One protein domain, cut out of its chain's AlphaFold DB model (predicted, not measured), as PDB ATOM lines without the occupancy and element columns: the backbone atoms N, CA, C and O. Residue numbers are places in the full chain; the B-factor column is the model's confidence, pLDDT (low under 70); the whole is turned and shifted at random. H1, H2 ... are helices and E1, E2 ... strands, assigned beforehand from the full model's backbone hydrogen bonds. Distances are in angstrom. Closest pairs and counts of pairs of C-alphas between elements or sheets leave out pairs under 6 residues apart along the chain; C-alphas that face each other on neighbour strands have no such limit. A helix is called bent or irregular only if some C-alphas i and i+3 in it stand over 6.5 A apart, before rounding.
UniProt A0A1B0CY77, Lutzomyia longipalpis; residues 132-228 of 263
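AT A GLANCE: This is residues 132 to 228 of the 263 residues of a protein of Lutzomyia longipalpis (UniProt A0A1B0CY77). A small closed barrel of six antiparallel strands has its longest helix, H3, packed along its outside over E5 and E1. The short helix H1 packs on the last part of H3, and the short H2 joins E4 to E5. The printed part has 97 residues, in the order E1 H1 E2 E3 E4 H2 E5 E6 H3; round the ring run E1 E2 E3 E4 E6 E5 and back to E1. The class is mixed, helices and strands. The whole is compact, with a radius of gyration of the C-alphas of 12.9 A, and rounded, with spans of 37 by 36 by 24 A.

IN THESE COORDINATES: E1, residues 132 to 137, begins with C-alpha 132 at (235.270, 114.682, 172.579) and is 16.8 A long. E2 is residues 152 to 157, 15.5 A, and E3 is residues 161 to 167, 19.5 A. E4, residues 177 to 186, spans 23.7 A and bends by 78 degrees at residue 182. E5, residues 195 to 202, spans 20.4 A and bends by 52 degrees at residue 199. E6 is residues 210 to 212, 6.9 A. H1 is residues 138 to 142, 6.4 A, and H2 is residues 189 to 194, 10.0 A. H2 is irregular: C-alphas 190 and 193 are 7.5 A apart. H3, residues 215 to 226, is 17.0 A long and ends with C-alpha 226 at (215.107, 120.281, 159.533).

HOW THE PARTS SIT: E2, E3 and E4 form a meander, each strand the antiparallel neighbour of the one before. Across E2 and E3, N 155 and O 163 are within hydrogen-bond range at 2.8 A; across E3 and E4, N 164 and O 183 are within hydrogen-bond range at 2.9 A. E4 pairs with E6 over residues 177 to 178, where N 178 and O 210 are 2.8 A apart. E6 and E5, a hairpin, have N 201 and O 211 at 2.8 A. E5 and E1 have N 134 and O 198 at 2.8 A, and E1 and E2 have N 135 and O 154 at 2.7 A. H3 lies outside the barrel, over E1 and E5, at a height over the sheet of 9.7 A; it runs along the strands, at 22 degrees to E5 on the local plane. The closest C-alphas of H3 and E5 are those of Phe 218 and Val 198, 6.7 A. H3 touches H1 with residues 222 to 226 alone; their closest C-alphas, of Lys 226 and Lys 142, are 4.6 A apart. H2 and H3 are apart. Every O i to N i+4 pair is within hydrogen-bond range in H1 and H3; in H2 0 of 2 are, beside 2 of 3 O i to N i+3 pairs.

THE WHOLE: The C-alphas farthest apart, those of Gly 206 and Thr 227, are 37.4 A apart. The printed part has no cut, and no link is long. Mean pLDDT of the printed part is 78.2; residues 142 to 150, 170 to 175, 204 to 207 and 225 to 228 are under 70.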
ATOM      1  N   PHE A 132     235.348 115.701 173.620       85.12
ATOM      2  CA  PHE A 132     235.270 114.682 172.579       85.12
ATOM      3  C   PHE A 132     234.052 114.897 171.680       85.12
ATOM      4  O   PHE A 132     233.094 115.596 172.025       85.12
ATOM      5  N   THR A 133     234.095 114.266 170.512       89.50
ATOM      6  CA  THR A 133     233.049 114.357 169.495       89.50
ATOM      7  C   THR A 133     231.983 113.289 169.709       89.50
ATOM      8  O   THR A 133     232.288 112.104 169.868       89.50
ATOM      9  N   LEU A 134     230.727 113.720 169.678       89.69
ATOM     10  CA  LEU A 134     229.556 112.866 169.577       89.69
ATOM     11  C   LEU A 134     228.943 112.977 168.181       89.69
ATOM     12  O   LEU A 134     228.964 114.034 167.561       89.69
ATOM     13  N   TYR A 135     228.367 111.882 167.714       89.12
ATOM     14  CA  TYR A 135     227.727 111.729 166.420       89.12
ATOM     15  C   TYR A 135     226.220 111.656 166.620       89.12
ATOM     16  O   TYR A 135     225.732 110.854 167.414       89.12
ATOM     17  N   VAL A 136     225.462 112.478 165.910       88.12
ATOM     18  CA  VAL A 136     223.996 112.475 165.974       88.12
ATOM     19  C   VAL A 136     223.426 112.263 164.582       88.12
ATOM     20  O   VAL A 136     223.881 112.885 163.627       88.12
ATOM     21  N   LYS A 137     222.456 111.355 164.444       85.44
ATOM     22  CA  LYS A 137     221.861 111.047 163.142       85.44
ATOM     23  C   LYS A 137     221.049 112.252 162.664       85.44
ATOM     24  O   LYS A 137     220.229 112.786 163.411       85.44
ATOM     25  N   LYS A 138     221.240 112.659 161.408       84.31
ATOM     26  CA  LYS A 138     220.520 113.784 160.784       84.31
ATOM     27  C   LYS A 138     218.997 113.645 160.901       84.31
ATOM     28  O   LYS A 138     218.313 114.629 161.164       84.31
ATOM     29  N   MET A 139     218.484 112.421 160.765       75.50
ATOM     30  CA  MET A 139     217.050 112.121 160.880       75.50
ATOM     31  C   MET A 139     216.502 112.291 162.298       75.50
ATOM     32  O   MET A 139     215.408 112.824 162.459       75.50
ATOM     33  N   ASP A 140     217.265 111.918 163.327       75.69
ATOM     34  CA  ASP A 140     216.814 112.042 164.721       75.69
ATOM     35  C   ASP A 140     216.657 113.516 165.125       75.69
ATOM     36  O   ASP A 140     215.789 113.863 165.920       75.69
ATOM     37  N   LEU A 141     217.449 114.411 164.523       73.62
ATOM     38  CA  LEU A 141     217.307 115.857 164.706       73.62
ATOM     39  C   LEU A 141     216.186 116.472 163.856       73.62
ATOM     40  O   LEU A 141     215.696 117.553 164.189       73.62
ATOM     41  N   LYS A 142     215.768 115.817 162.762       65.75
ATOM     42  CA  LYS A 142     214.682 116.294 161.886       65.75
ATOM     43  C   LYS A 142     213.347 116.303 162.617       65.75
ATOM     44  O   LYS A 142     212.573 117.248 162.468       65.75
ATOM     45  N   ASN A 143     213.114 115.297 163.453       59.09
ATOM     46  CA  ASN A 143     211.892 115.220 164.238       59.09
ATOM     47  C   ASN A 143     211.892 116.190 165.421       59.09
ATOM     48  O   ASN A 143     210.832 116.424 165.982       59.09
ATOM     49  N   GLY A 144     213.022 116.829 165.734       53.53
ATOM     50  CA  GLY A 144     213.129 117.846 166.770       53.53
ATOM     51  C   GLY A 144     213.359 117.282 168.170       53.53
ATOM     52  O   GLY A 144     213.247 116.088 168.433       53.53
ATOM     53  N   LEU A 145     213.686 118.192 169.089       56.22
ATOM     54  CA  LEU A 145     213.854 117.930 170.519       56.22
ATOM     55  C   LEU A 145     212.476 117.880 171.199       56.22
ATOM     56  O   LEU A 145     212.168 118.668 172.093       56.22
ATOM     57  N   ASN A 146     211.592 117.039 170.676       50.41
ATOM     58  CA  ASN A 146     210.225 116.941 171.165       50.41
ATOM     59  C   ASN A 146     210.262 116.223 172.512       50.41
ATOM     60  O   ASN A 146     210.974 115.237 172.657       50.41
ATOM     61  N   GLU A 147     209.452 116.653 173.476       53.72
ATOM     62  CA  GLU A 147     209.413 116.102 174.845       53.72
ATOM     63  C   GLU A 147     209.189 114.573 174.892       53.72
ATOM     64  O   GLU A 147     209.527 113.911 175.870       53.72
ATOM     65  N   GLN A 148     208.673 113.984 173.809       51.22
ATOM     66  CA  GLN A 148     208.450 112.545 173.668       51.22
ATOM     67  C   GLN A 148     209.623 111.785 173.021       51.22
ATOM     68  O   GLN A 148     209.731 110.571 173.201       51.22
ATOM     69  N   GLN A 149     210.511 112.464 172.288       59.97
ATOM     70  CA  GLN A 149     211.656 111.848 171.621       59.97
ATOM     71  C   GLN A 149     212.950 112.226 172.339       59.97
ATOM     72  O   GLN A 149     213.505 113.309 172.186       59.97
ATOM     73  N   LYS A 150     213.439 111.281 173.146       67.75
ATOM     74  CA  LYS A 150     214.768 111.350 173.759       67.75
ATOM     75  C   LYS A 150     215.813 111.415 172.648       67.75
ATOM     76  O   LYS A 150     215.948 110.454 171.896       67.75
ATOM     77  N   LEU A 151     216.564 112.511 172.576       78.75
ATOM     78  CA  LEU A 151     217.678 112.613 171.645       78.75
ATOM     79  C   LEU A 151     218.769 111.603 172.026       78.75
ATOM     80  O   LEU A 151     219.188 111.522 173.190       78.75
ATOM     81  N   PHE A 152     219.247 110.862 171.027       85.06
ATOM     82  CA  PHE A 152     220.382 109.962 171.163       85.06
ATOM     83  C   PHE A 152     221.587 110.500 170.406       85.06
ATOM     84  O   PHE A 152     221.492 110.954 169.268       85.06
ATOM     85  N   MET A 153     222.741 110.423 171.051       89.25
ATOM     86  CA  MET A 153     224.030 110.738 170.452       89.25
ATOM     87  C   MET A 153     224.947 109.528 170.579       89.25
ATOM     88  O   MET A 153     224.717 108.646 171.403       89.25
ATOM     89  N   TRP A 154     226.001 109.477 169.781       91.31
ATOM     90  CA  TRP A 154     226.861 108.310 169.672       91.31
ATOM     91  C   TRP A 154     228.322 108.709 169.808       91.31
ATOM     92  O   TRP A 154     228.795 109.586 169.101       91.31
ATOM     93  N   LYS A 155     229.072 108.082 170.708       91.12
ATOM     94  CA  LYS A 155     230.519 108.296 170.833       91.12
ATOM     95  C   LYS A 155     231.249 107.183 170.103       91.12
ATOM     96  O   LYS A 155     230.933 106.021 170.336       91.12
ATOM     97  N   ARG A 156     232.275 107.500 169.313       91.19
ATOM     98  CA  ARG A 156     233.181 106.457 168.813       91.19
ATOM     99  C   ARG A 156     233.949 105.816 169.966       91.19
ATOM    100  O   ARG A 156     234.592 106.502 170.769       91.19
ATOM    101  N   ASP A 157     233.838 104.500 170.048       86.94
ATOM    102  CA  ASP A 157     234.588 103.655 170.967       86.94
ATOM    103  C   ASP A 157     235.362 102.641 170.120       86.94
ATOM    104  O   ASP A 157     234.802 101.694 169.568       86.94
ATOM    105  N   GLY A 158     236.646 102.903 169.885       85.06
ATOM    106  CA  GLY A 158     237.420 102.162 168.900       85.06
ATOM    107  C   GLY A 158     237.076 102.470 167.437       85.06
ATOM    108  O   GLY A 158     236.550 103.522 167.051       85.06
ATOM    109  N   SER A 159     237.419 101.512 166.573       83.12
ATOM    110  CA  SER A 159     237.252 101.626 165.122       83.12
ATOM    111  C   SER A 159     235.855 101.256 164.629       83.12
ATOM    112  O   SER A 159     235.447 101.779 163.596       83.12
ATOM    113  N   SER A 160     235.148 100.375 165.337       86.06
ATOM    114  CA  SER A 160     233.949  99.688 164.836       86.06
ATOM    115  C   SER A 160     232.715  99.851 165.714       86.06
ATOM    116  O   SER A 160     231.674  99.314 165.357       86.06
ATOM    117  N   LEU A 161     232.807 100.540 166.855       90.25
ATOM    118  CA  LEU A 161     231.683 100.685 167.772       90.25
ATOM    119  C   LEU A 161     231.354 102.151 168.036       90.25
ATOM    120  O   LEU A 161     232.214 103.031 168.119       90.25
ATOM    121  N   LEU A 162     230.060 102.376 168.193       91.88
ATOM    122  CA  LEU A 162     229.451 103.589 168.684       91.88
ATOM    123  C   LEU A 162     228.775 103.288 170.020       91.88
ATOM    124  O   LEU A 162     227.875 102.457 170.073       91.88
ATOM    125  N   GLN A 163     229.158 103.981 171.088       92.00
ATOM    126  CA  GLN A 163     228.452 103.935 172.367       92.00
ATOM    127  C   GLN A 163     227.310 104.951 172.373       92.00
ATOM    128  O   GLN A 163     227.529 106.122 172.064       92.00
ATOM    129  N   ARG A 164     226.104 104.538 172.766       90.94
ATOM    130  CA  ARG A 164     224.929 105.415 172.818       90.94
ATOM    131  C   ARG A 164     224.922 106.285 174.073       90.94
ATOM    132  O   ARG A 164     225.078 105.787 175.186       90.94
ATOM    133  N   PHE A 165     224.619 107.559 173.889       89.38
ATOM    134  CA  PHE A 165     224.392 108.574 174.907       89.38
ATOM    135  C   PHE A 165     222.941 109.025 174.826       89.38
ATOM    136  O   PHE A 165     222.419 109.286 173.744       89.38
ATOM    137  N   LYS A 166     222.279 109.096 175.976       87.38
ATOM    138  CA  LYS A 166     220.872 109.479 176.076       87.38
ATOM    139  C   LYS A 166     220.762 110.840 176.741       87.38
ATOM    140  O   LYS A 166     221.401 111.061 177.768       87.38
ATOM    141  N   GLN A 167     219.932 111.712 176.179       85.44
ATOM    142  CA  GLN A 167     219.602 112.984 176.809       85.44
ATOM    143  C   GLN A 167     218.900 112.753 178.153       85.44
ATOM    144  O   GLN A 167     217.937 111.982 178.242       85.44
ATOM    145  N   ASN A 168     219.389 113.420 179.194       80.38
ATOM    146  CA  ASN A 168     218.707 113.488 180.475       80.38
ATOM    147  C   ASN A 168     217.583 114.516 180.407       80.38
ATOM    148  O   ASN A 168     217.721 115.576 179.799       80.38
ATOM    149  N   GLU A 169     216.479 114.199 181.071       71.00
ATOM    150  CA  GLU A 169     215.425 115.166 181.337       71.00
ATOM    151  C   GLU A 169     216.000 116.191 182.318       71.00
ATOM    152  O   GLU A 169     216.393 115.850 183.431       71.00
ATOM    153  N   THR A 170     216.209 117.415 181.849       62.84
ATOM    154  CA  THR A 170     216.721 118.529 182.650       62.84
ATOM    155  C   THR A 170     215.779 119.698 182.414       62.84
ATOM    156  O   THR A 170     215.463 120.005 181.265       62.84
ATOM    157  N   ASP A 171     215.306 120.325 183.491       58.16
ATOM    158  CA  ASP A 171     214.367 121.455 183.430       58.16
ATOM    159  C   ASP A 171     214.964 122.673 182.696       58.16
ATOM    160  O   ASP A 171     214.253 123.476 182.081       58.16
ATOM    161  N   ASP A 172     216.293 122.781 182.698       59.03
ATOM    162  CA  ASP A 172     217.036 123.800 181.977       59.03
ATOM    163  C   ASP A 172     217.168 123.442 180.490       59.03
ATOM    164  O   ASP A 172     218.076 122.730 180.067       59.03
ATOM    165  N   LYS A 173     216.309 124.042 179.655       59.03
ATOM    166  CA  LYS A 173     216.344 123.940 178.175       59.03
ATOM    167  C   LYS A 173     217.695 124.301 177.540       59.03
ATOM    168  O   LYS A 173     217.911 124.028 176.363       59.03
ATOM    169  N   ASN A 174     218.577 124.945 178.301       57.84
ATOM    170  CA  ASN A 174     219.893 125.376 177.852       57.84
ATOM    171  C   ASN A 174     221.006 124.384 178.203       57.84
ATOM    172  O   ASN A 174     222.089 124.500 177.626       57.84
ATOM    173  N   ASP A 175     220.786 123.444 179.123       68.94
ATOM    174  CA  ASP A 175     221.796 122.471 179.539       68.94
ATOM    175  C   ASP A 175     221.451 121.085 178.999       68.94
ATOM    176  O   ASP A 175     220.772 120.268 179.612       68.94
ATOM    177  N   TYR A 176     221.963 120.816 177.798       76.12
ATOM    178  CA  TYR A 176     221.927 119.485 177.208       76.12
ATOM    179  C   TYR A 176     222.917 118.578 177.937       76.12
ATOM    180  O   TYR A 176     224.118 118.594 177.650       76.12
ATOM    181  N   ILE A 177     222.404 117.815 178.900       84.12
ATOM    182  CA  ILE A 177     223.158 116.808 179.643       84.12
ATOM    183  C   ILE A 177     222.848 115.431 179.058       84.12
ATOM    184  O   ILE A 177     221.687 115.050 178.916       84.12
ATOM    185  N   PHE A 178     223.889 114.661 178.758       86.00
ATOM    186  CA  PHE A 178     223.767 113.301 178.248       86.00
ATOM    187  C   PHE A 178     224.443 112.299 179.175       86.00
ATOM    188  O   PHE A 178     225.542 112.543 179.675       86.00
ATOM    189  N   THR A 179     223.804 111.143 179.345       87.75
ATOM    190  CA  THR A 179     224.342 110.016 180.112       87.75
ATOM    191  C   THR A 179     224.798 108.909 179.161       87.75
ATOM    192  O   THR A 179     224.029 108.532 178.266       87.75
ATOM    193  N   PRO A 180     226.013 108.359 179.336       88.56
ATOM    194  CA  PRO A 180     226.450 107.181 178.602       88.56
ATOM    195  C   PRO A 180     225.549 106.000 178.945       88.56
ATOM    196  O   PRO A 180     225.259 105.728 180.108       88.56
ATOM    197  N   THR A 181     225.119 105.268 177.930       87.25
ATOM    198  CA  THR A 181     224.400 104.009 178.114       87.25
ATOM    199  C   THR A 181     225.331 102.831 177.843       87.25
ATOM    200  O   THR A 181     226.423 102.981 177.292       87.25
ATOM    201  N   THR A 182     224.894 101.640 178.230       88.50
ATOM    202  CA  THR A 182     225.586 100.377 177.946       88.50
ATOM    203  C   THR A 182     225.312  99.852 176.535       88.50
ATOM    204  O   THR A 182     225.773  98.769 176.190       88.50
ATOM    205  N   VAL A 183     224.549 100.591 175.725       90.06
ATOM    206  CA  VAL A 183     224.169 100.181 174.372       90.06
ATOM    207  C   VAL A 183     225.235 100.617 173.383       90.06
ATOM    208  O   VAL A 183     225.623 101.788 173.356       90.06
ATOM    209  N   TYR A 184     225.653  99.674 172.545       91.69
ATOM    210  CA  TYR A 184     226.597  99.894 171.463       91.69
ATOM    211  C   TYR A 184     225.954  99.562 170.118       91.69
ATOM    212  O   TYR A 184     225.067  98.717 170.037       91.69
ATOM    213  N   SER A 185     226.405 100.239 169.069       87.75
ATOM    214  CA  SER A 185     226.031  99.977 167.680       87.75
ATOM    215  C   SER A 185     227.288  99.906 166.815       87.75
ATOM    216  O   SER A 185     228.319 100.480 167.173       87.75
ATOM    217  N   CYS A 186     227.230  99.187 165.698       88.81
ATOM    218  CA  CYS A 186     228.352  99.079 164.773       88.81
ATOM    219  C   CYS A 186     228.556 100.397 164.012       88.81
ATOM    220  O   CYS A 186     227.610 101.003 163.515       88.81
ATOM    221  N   TRP A 187     229.810 100.837 163.911       88.75
ATOM    222  CA  TRP A 187     230.200 101.976 163.086       88.75
ATOM    223  C   TRP A 187     230.495 101.518 161.659       88.75
ATOM    224  O   TRP A 187     231.456 100.781 161.427       88.75
ATOM    225  N   GLU A 188     229.716 102.017 160.705       86.38
ATOM    226  CA  GLU A 188     229.988 101.879 159.276       86.38
ATOM    227  C   GLU A 188     230.454 103.212 158.699       86.38
ATOM    228  O   GLU A 188     229.729 104.206 158.725       86.38
ATOM    229  N   ASP A 189     231.646 103.228 158.104       84.69
ATOM    230  CA  ASP A 189     232.199 104.464 157.545       84.69
ATOM    231  C   ASP A 189     231.405 104.986 156.340       84.69
ATOM    232  O   ASP A 189     231.348 106.193 156.120       84.69
ATOM    233  N   ARG A 190     230.715 104.087 155.622       86.94
ATOM    234  CA  ARG A 190     229.832 104.419 154.492       86.94
ATOM    235  C   ARG A 190     228.705 105.375 154.892       86.94
ATOM    236  O   ARG A 190     228.284 106.180 154.076       86.94
ATOM    237  N   ARG A 191     228.239 105.307 156.143       80.88
ATOM    238  CA  ARG A 191     227.135 106.138 156.648       80.88
ATOM    239  C   ARG A 191     227.614 107.325 157.471       80.88
ATOM    240  O   ARG A 191     226.793 108.007 158.072       80.88
ATOM    241  N   ARG A 192     228.922 107.618 157.502       81.25
ATOM    242  CA  ARG A 192     229.474 108.761 158.254       81.25
ATOM    243  C   ARG A 192     228.782 110.075 157.885       81.25
ATOM    244  O   ARG A 192     228.543 110.905 158.754       81.25
ATOM    245  N   GLU A 193     228.420 110.235 156.616       84.25
ATOM    246  CA  GLU A 193     227.751 111.425 156.082       84.25
ATOM    247  C   GLU A 193     226.323 111.619 156.616       84.25
ATOM    248  O   GLU A 193     225.792 112.728 156.555       84.25
ATOM    249  N   GLU A 194     225.693 110.586 157.181       85.06
ATOM    250  CA  GLU A 194     224.366 110.673 157.801       85.06
ATOM    251  C   GLU A 194     224.401 111.244 159.225       85.06
ATOM    252  O   GLU A 194     223.346 111.528 159.803       85.06
ATOM    253  N   TYR A 195     225.593 111.425 159.795       85.50
ATOM    254  CA  TYR A 195     225.782 111.922 161.152       85.50
ATOM    255  C   TYR A 195     226.327 113.354 161.152       85.50
ATOM    256  O   TYR A 195     227.117 113.742 160.293       85.50
ATOM    257  N   PHE A 196     225.925 114.143 162.146       86.31
ATOM    258  CA  PHE A 196     226.589 115.395 162.501       86.31
ATOM    259  C   PHE A 196     227.568 115.170 163.645       86.31
ATOM    260  O   PHE A 196     227.263 114.456 164.602       86.31
ATOM    261  N   GLU A 197     228.723 115.818 163.551       89.31
ATOM    262  CA  GLU A 197     229.751 115.826 164.586       89.31
ATOM    263  C   GLU A 197     229.516 116.993 165.548       89.31
ATOM    264  O   GLU A 197     229.530 118.157 165.155       89.31
ATOM    265  N   VAL A 198     229.307 116.684 166.824       87.06
ATOM    266  CA  VAL A 198     229.032 117.656 167.883       87.06
ATOM    267  C   VAL A 198     230.129 117.568 168.929       87.06
ATOM    268  O   VAL A 198     230.363 116.513 169.518       87.06
ATOM    269  N   LYS A 199     230.799 118.690 169.195       88.00
ATOM    270  CA  LYS A 199     231.821 118.765 170.239       88.00
ATOM    271  C   LYS A 199     231.171 118.861 171.612       88.00
ATOM    272  O   LYS A 199     230.342 119.730 171.892       88.00
ATOM    273  N   THR A 200     231.580 117.965 172.494       87.19
ATOM    274  CA  THR A 200     231.038 117.856 173.844       87.19
ATOM    275  C   THR A 200     232.149 117.718 174.868       87.19
ATOM    276  O   THR A 200     233.254 117.319 174.529       87.19
ATOM    277  N   LYS A 201     231.874 118.072 176.121       85.81
ATOM    278  CA  LYS A 201     232.804 117.958 177.245       85.81
ATOM    279  C   LYS A 201     232.232 117.015 178.291       85.81
ATOM    280  O   LYS A 201     231.053 117.118 178.641       85.81
ATOM    281  N   SER A 202     233.061 116.125 178.825       83.00
ATOM    282  CA  SER A 202     232.702 115.377 180.023       83.00
ATOM    283  C   SER A 202     232.629 116.321 181.217       83.00
ATOM    284  O   SER A 202     233.541 117.094 181.512       83.00
ATOM    285  N   THR A 203     231.524 116.238 181.942       78.12
ATOM    286  CA  THR A 203     231.421 116.776 183.288       78.12
ATOM    287  C   THR A 203     232.329 115.935 184.183       78.12
ATOM    288  O   THR A 203     232.187 114.717 184.277       78.12
ATOM    289  N   SER A 204     233.283 116.587 184.850       59.09
ATOM    290  CA  SER A 204     234.353 115.979 185.664       59.09
ATOM    291  C   SER A 204     233.872 115.199 186.914       59.09
ATOM    292  O   SER A 204     234.680 114.885 187.787       59.09
ATOM    293  N   GLY A 205     232.579 114.883 187.029       59.69
ATOM    294  CA  GLY A 205     231.927 114.319 188.218       59.69
ATOM    295  C   GLY A 205     231.991 112.796 188.379       59.69
ATOM    296  O   GLY A 205     231.395 112.275 189.307       59.69
ATOM    297  N   GLY A 206     232.691 112.057 187.513       58.88
ATOM    298  CA  GLY A 206     232.789 110.589 187.611       58.88
ATOM    299  C   GLY A 206     231.574 109.824 187.069       58.88
ATOM    300  O   GLY A 206     231.725 108.674 186.670       58.88
ATOM    301  N   ASP A 207     230.427 110.488 186.925       64.88
ATOM    302  CA  ASP A 207     229.186 109.908 186.385       64.88
ATOM    303  C   ASP A 207     229.195 109.738 184.853       64.88
ATOM    304  O   ASP A 207     228.223 109.290 184.252       64.88
ATOM    305  N   GLY A 208     230.284 110.141 184.189       72.69
ATOM    306  CA  GLY A 208     230.410 110.083 182.730       72.69
ATOM    307  C   GLY A 208     229.466 111.029 181.981       72.69
ATOM    308  O   GLY A 208     229.366 110.928 180.764       72.69
ATOM    309  N   LEU A 209     228.793 111.938 182.693       81.62
ATOM    310  CA  LEU A 209     227.875 112.927 182.136       81.62
ATOM    311  C   LEU A 209     228.586 113.830 181.132       81.62
ATOM    312  O   LEU A 209     229.742 114.209 181.322       81.62
ATOM    313  N   VAL A 210     227.872 114.207 180.081       84.69
ATOM    314  CA  VAL A 210     228.425 114.952 178.952       84.69
ATOM    315  C   VAL A 210     227.567 116.170 178.673       84.69
ATOM    316  O   VAL A 210     226.344 116.075 178.680       84.69
ATOM    317  N   THR A 211     228.206 117.307 178.417       85.25
ATOM    318  CA  THR A 211     227.531 118.556 178.048       85.25
ATOM    319  C   THR A 211     228.050 119.079 176.721       85.25
ATOM    320  O   THR A 211     229.217 118.893 176.379       85.25
ATOM    321  N   ILE A 212     227.186 119.734 175.955       85.50
ATOM    322  CA  ILE A 212     227.573 120.337 174.676       85.50
ATOM    323  C   ILE A 212     228.473 121.547 174.946       85.50
ATOM    324  O   ILE A 212     228.143 122.394 175.779       85.50
ATOM    325  N   VAL A 213     229.624 121.608 174.266       82.25
ATOM    326  CA  VAL A 213     230.560 122.741 174.369       82.25
ATOM    327  C   VAL A 213     230.005 123.921 173.579       82.25
ATOM    328  O   VAL A 213     229.793 124.992 174.144       82.25
ATOM    329  N   ASP A 214     229.673 123.678 172.312       77.44
ATOM    330  CA  ASP A 214     229.228 124.694 171.362       77.44
ATOM    331  C   ASP A 214     227.714 124.608 171.138       77.44
ATOM    332  O   ASP A 214     227.214 124.031 170.169       77.44
ATOM    333  N   LYS A 215     226.956 125.187 172.077       77.00
ATOM    334  CA  LYS A 215     225.480 125.198 172.047       77.00
ATOM    335  C   LYS A 215     224.929 125.883 170.786       77.00
ATOM    336  O   LYS A 215     223.894 125.475 170.267       77.00
ATOM    337  N   GLU A 216     225.627 126.898 170.281       74.75
ATOM    338  CA  GLU A 216     225.236 127.647 169.081       74.75
ATOM    339  C   GLU A 216     225.410 126.833 167.796       74.75
ATOM    340  O   GLU A 216     224.553 126.879 166.914       74.75
ATOM    341  N   GLU A 217     226.498 126.067 167.683       71.75
ATOM    342  CA  GLU A 217     226.703 125.162 166.548       71.75
ATOM    343  C   GLU A 217     225.678 124.034 166.572       71.75
ATOM    344  O   GLU A 217     225.089 123.705 165.547       71.75
ATOM    345  N   PHE A 218     225.380 123.510 167.760       74.75
ATOM    346  CA  PHE A 218     224.353 122.493 167.921       74.75
ATOM    347  C   PHE A 218     222.953 122.978 167.517       74.75
ATOM    348  O   PHE A 218     222.233 122.266 166.817       74.75
ATOM    349  N   ALA A 219     222.585 124.213 167.872       73.88
ATOM    350  CA  ALA A 219     221.339 124.822 167.411       73.88
ATOM    351  C   ALA A 219     221.295 124.959 165.877       73.88
ATOM    352  O   ALA A 219     220.280 124.634 165.261       73.88
ATOM    353  N   LYS A 220     222.412 125.348 165.247       76.94
ATOM    354  CA  LYS A 220     222.526 125.395 163.779       76.94
ATOM    355  C   LYS A 220     222.397 124.010 163.151       76.94
ATOM    356  O   LYS A 220     221.739 123.890 162.124       76.94
ATOM    357  N   PHE A 221     222.957 122.962 163.760       73.50
ATOM    358  CA  PHE A 221     222.789 121.590 163.267       73.50
ATOM    359  C   PHE A 221     221.330 121.129 163.324       73.50
ATOM    360  O   PHE A 221     220.871 120.491 162.382       73.50
ATOM    361  N   ILE A 222     220.582 121.503 164.369       73.06
ATOM    362  CA  ILE A 222     219.133 121.249 164.456       73.06
ATOM    363  C   ILE A 222     218.366 122.001 163.357       73.06
ATOM    364  O   ILE A 222     217.399 121.489 162.797       73.06
ATOM    365  N   GLU A 223     218.748 123.238 163.044       73.50
ATOM    366  CA  GLU A 223     218.116 123.988 161.953       73.50
ATOM    367  C   GLU A 223     218.451 123.388 160.583       73.50
ATOM    368  O   GLU A 223     217.553 123.187 159.765       73.50
ATOM    369  N   GLN A 224     219.712 123.013 160.358       72.19
ATOM    370  CA  GLN A 224     220.164 122.372 159.124       72.19
ATOM    371  C   GLN A 224     219.537 120.988 158.918       72.19
ATOM    372  O   GLN A 224     219.195 120.631 157.788       72.19
ATOM    373  N   SER A 225     219.335 120.209 159.984       69.44
ATOM    374  CA  SER A 225     218.690 118.894 159.901       69.44
ATOM    375  C   SER A 225     217.210 118.982 159.540       69.44
ATOM    376  O   SER A 225     216.702 118.095 158.859       69.44
ATOM    377  N   LYS A 226     216.506 120.051 159.942       66.25
ATOM    378  CA  LYS A 226     215.107 120.281 159.533       66.25
ATOM    379  C   LYS A 226     214.984 120.480 158.025       66.25
ATOM    380  O   LYS A 226     214.004 120.039 157.433       66.25
ATOM    381  N   THR A 227     215.979 121.120 157.416       61.59
ATOM    382  CA  THR A 227     216.056 121.333 155.964       61.59
ATOM    383  C   THR A 227     216.699 120.173 155.203       61.59
ATOM    384  O   THR A 227     216.735 120.204 153.979       61.59
ATOM    385  N   TYR A 228     217.217 119.155 155.899       61.72
ATOM    386  CA  TYR A 228     217.825 117.997 155.255       61.72
ATOM    387  C   TYR A 228     216.737 117.067 154.698       61.72
ATOM    388  O   TYR A 228     216.006 116.382 155.429       61.72
TER     389      TYR A 228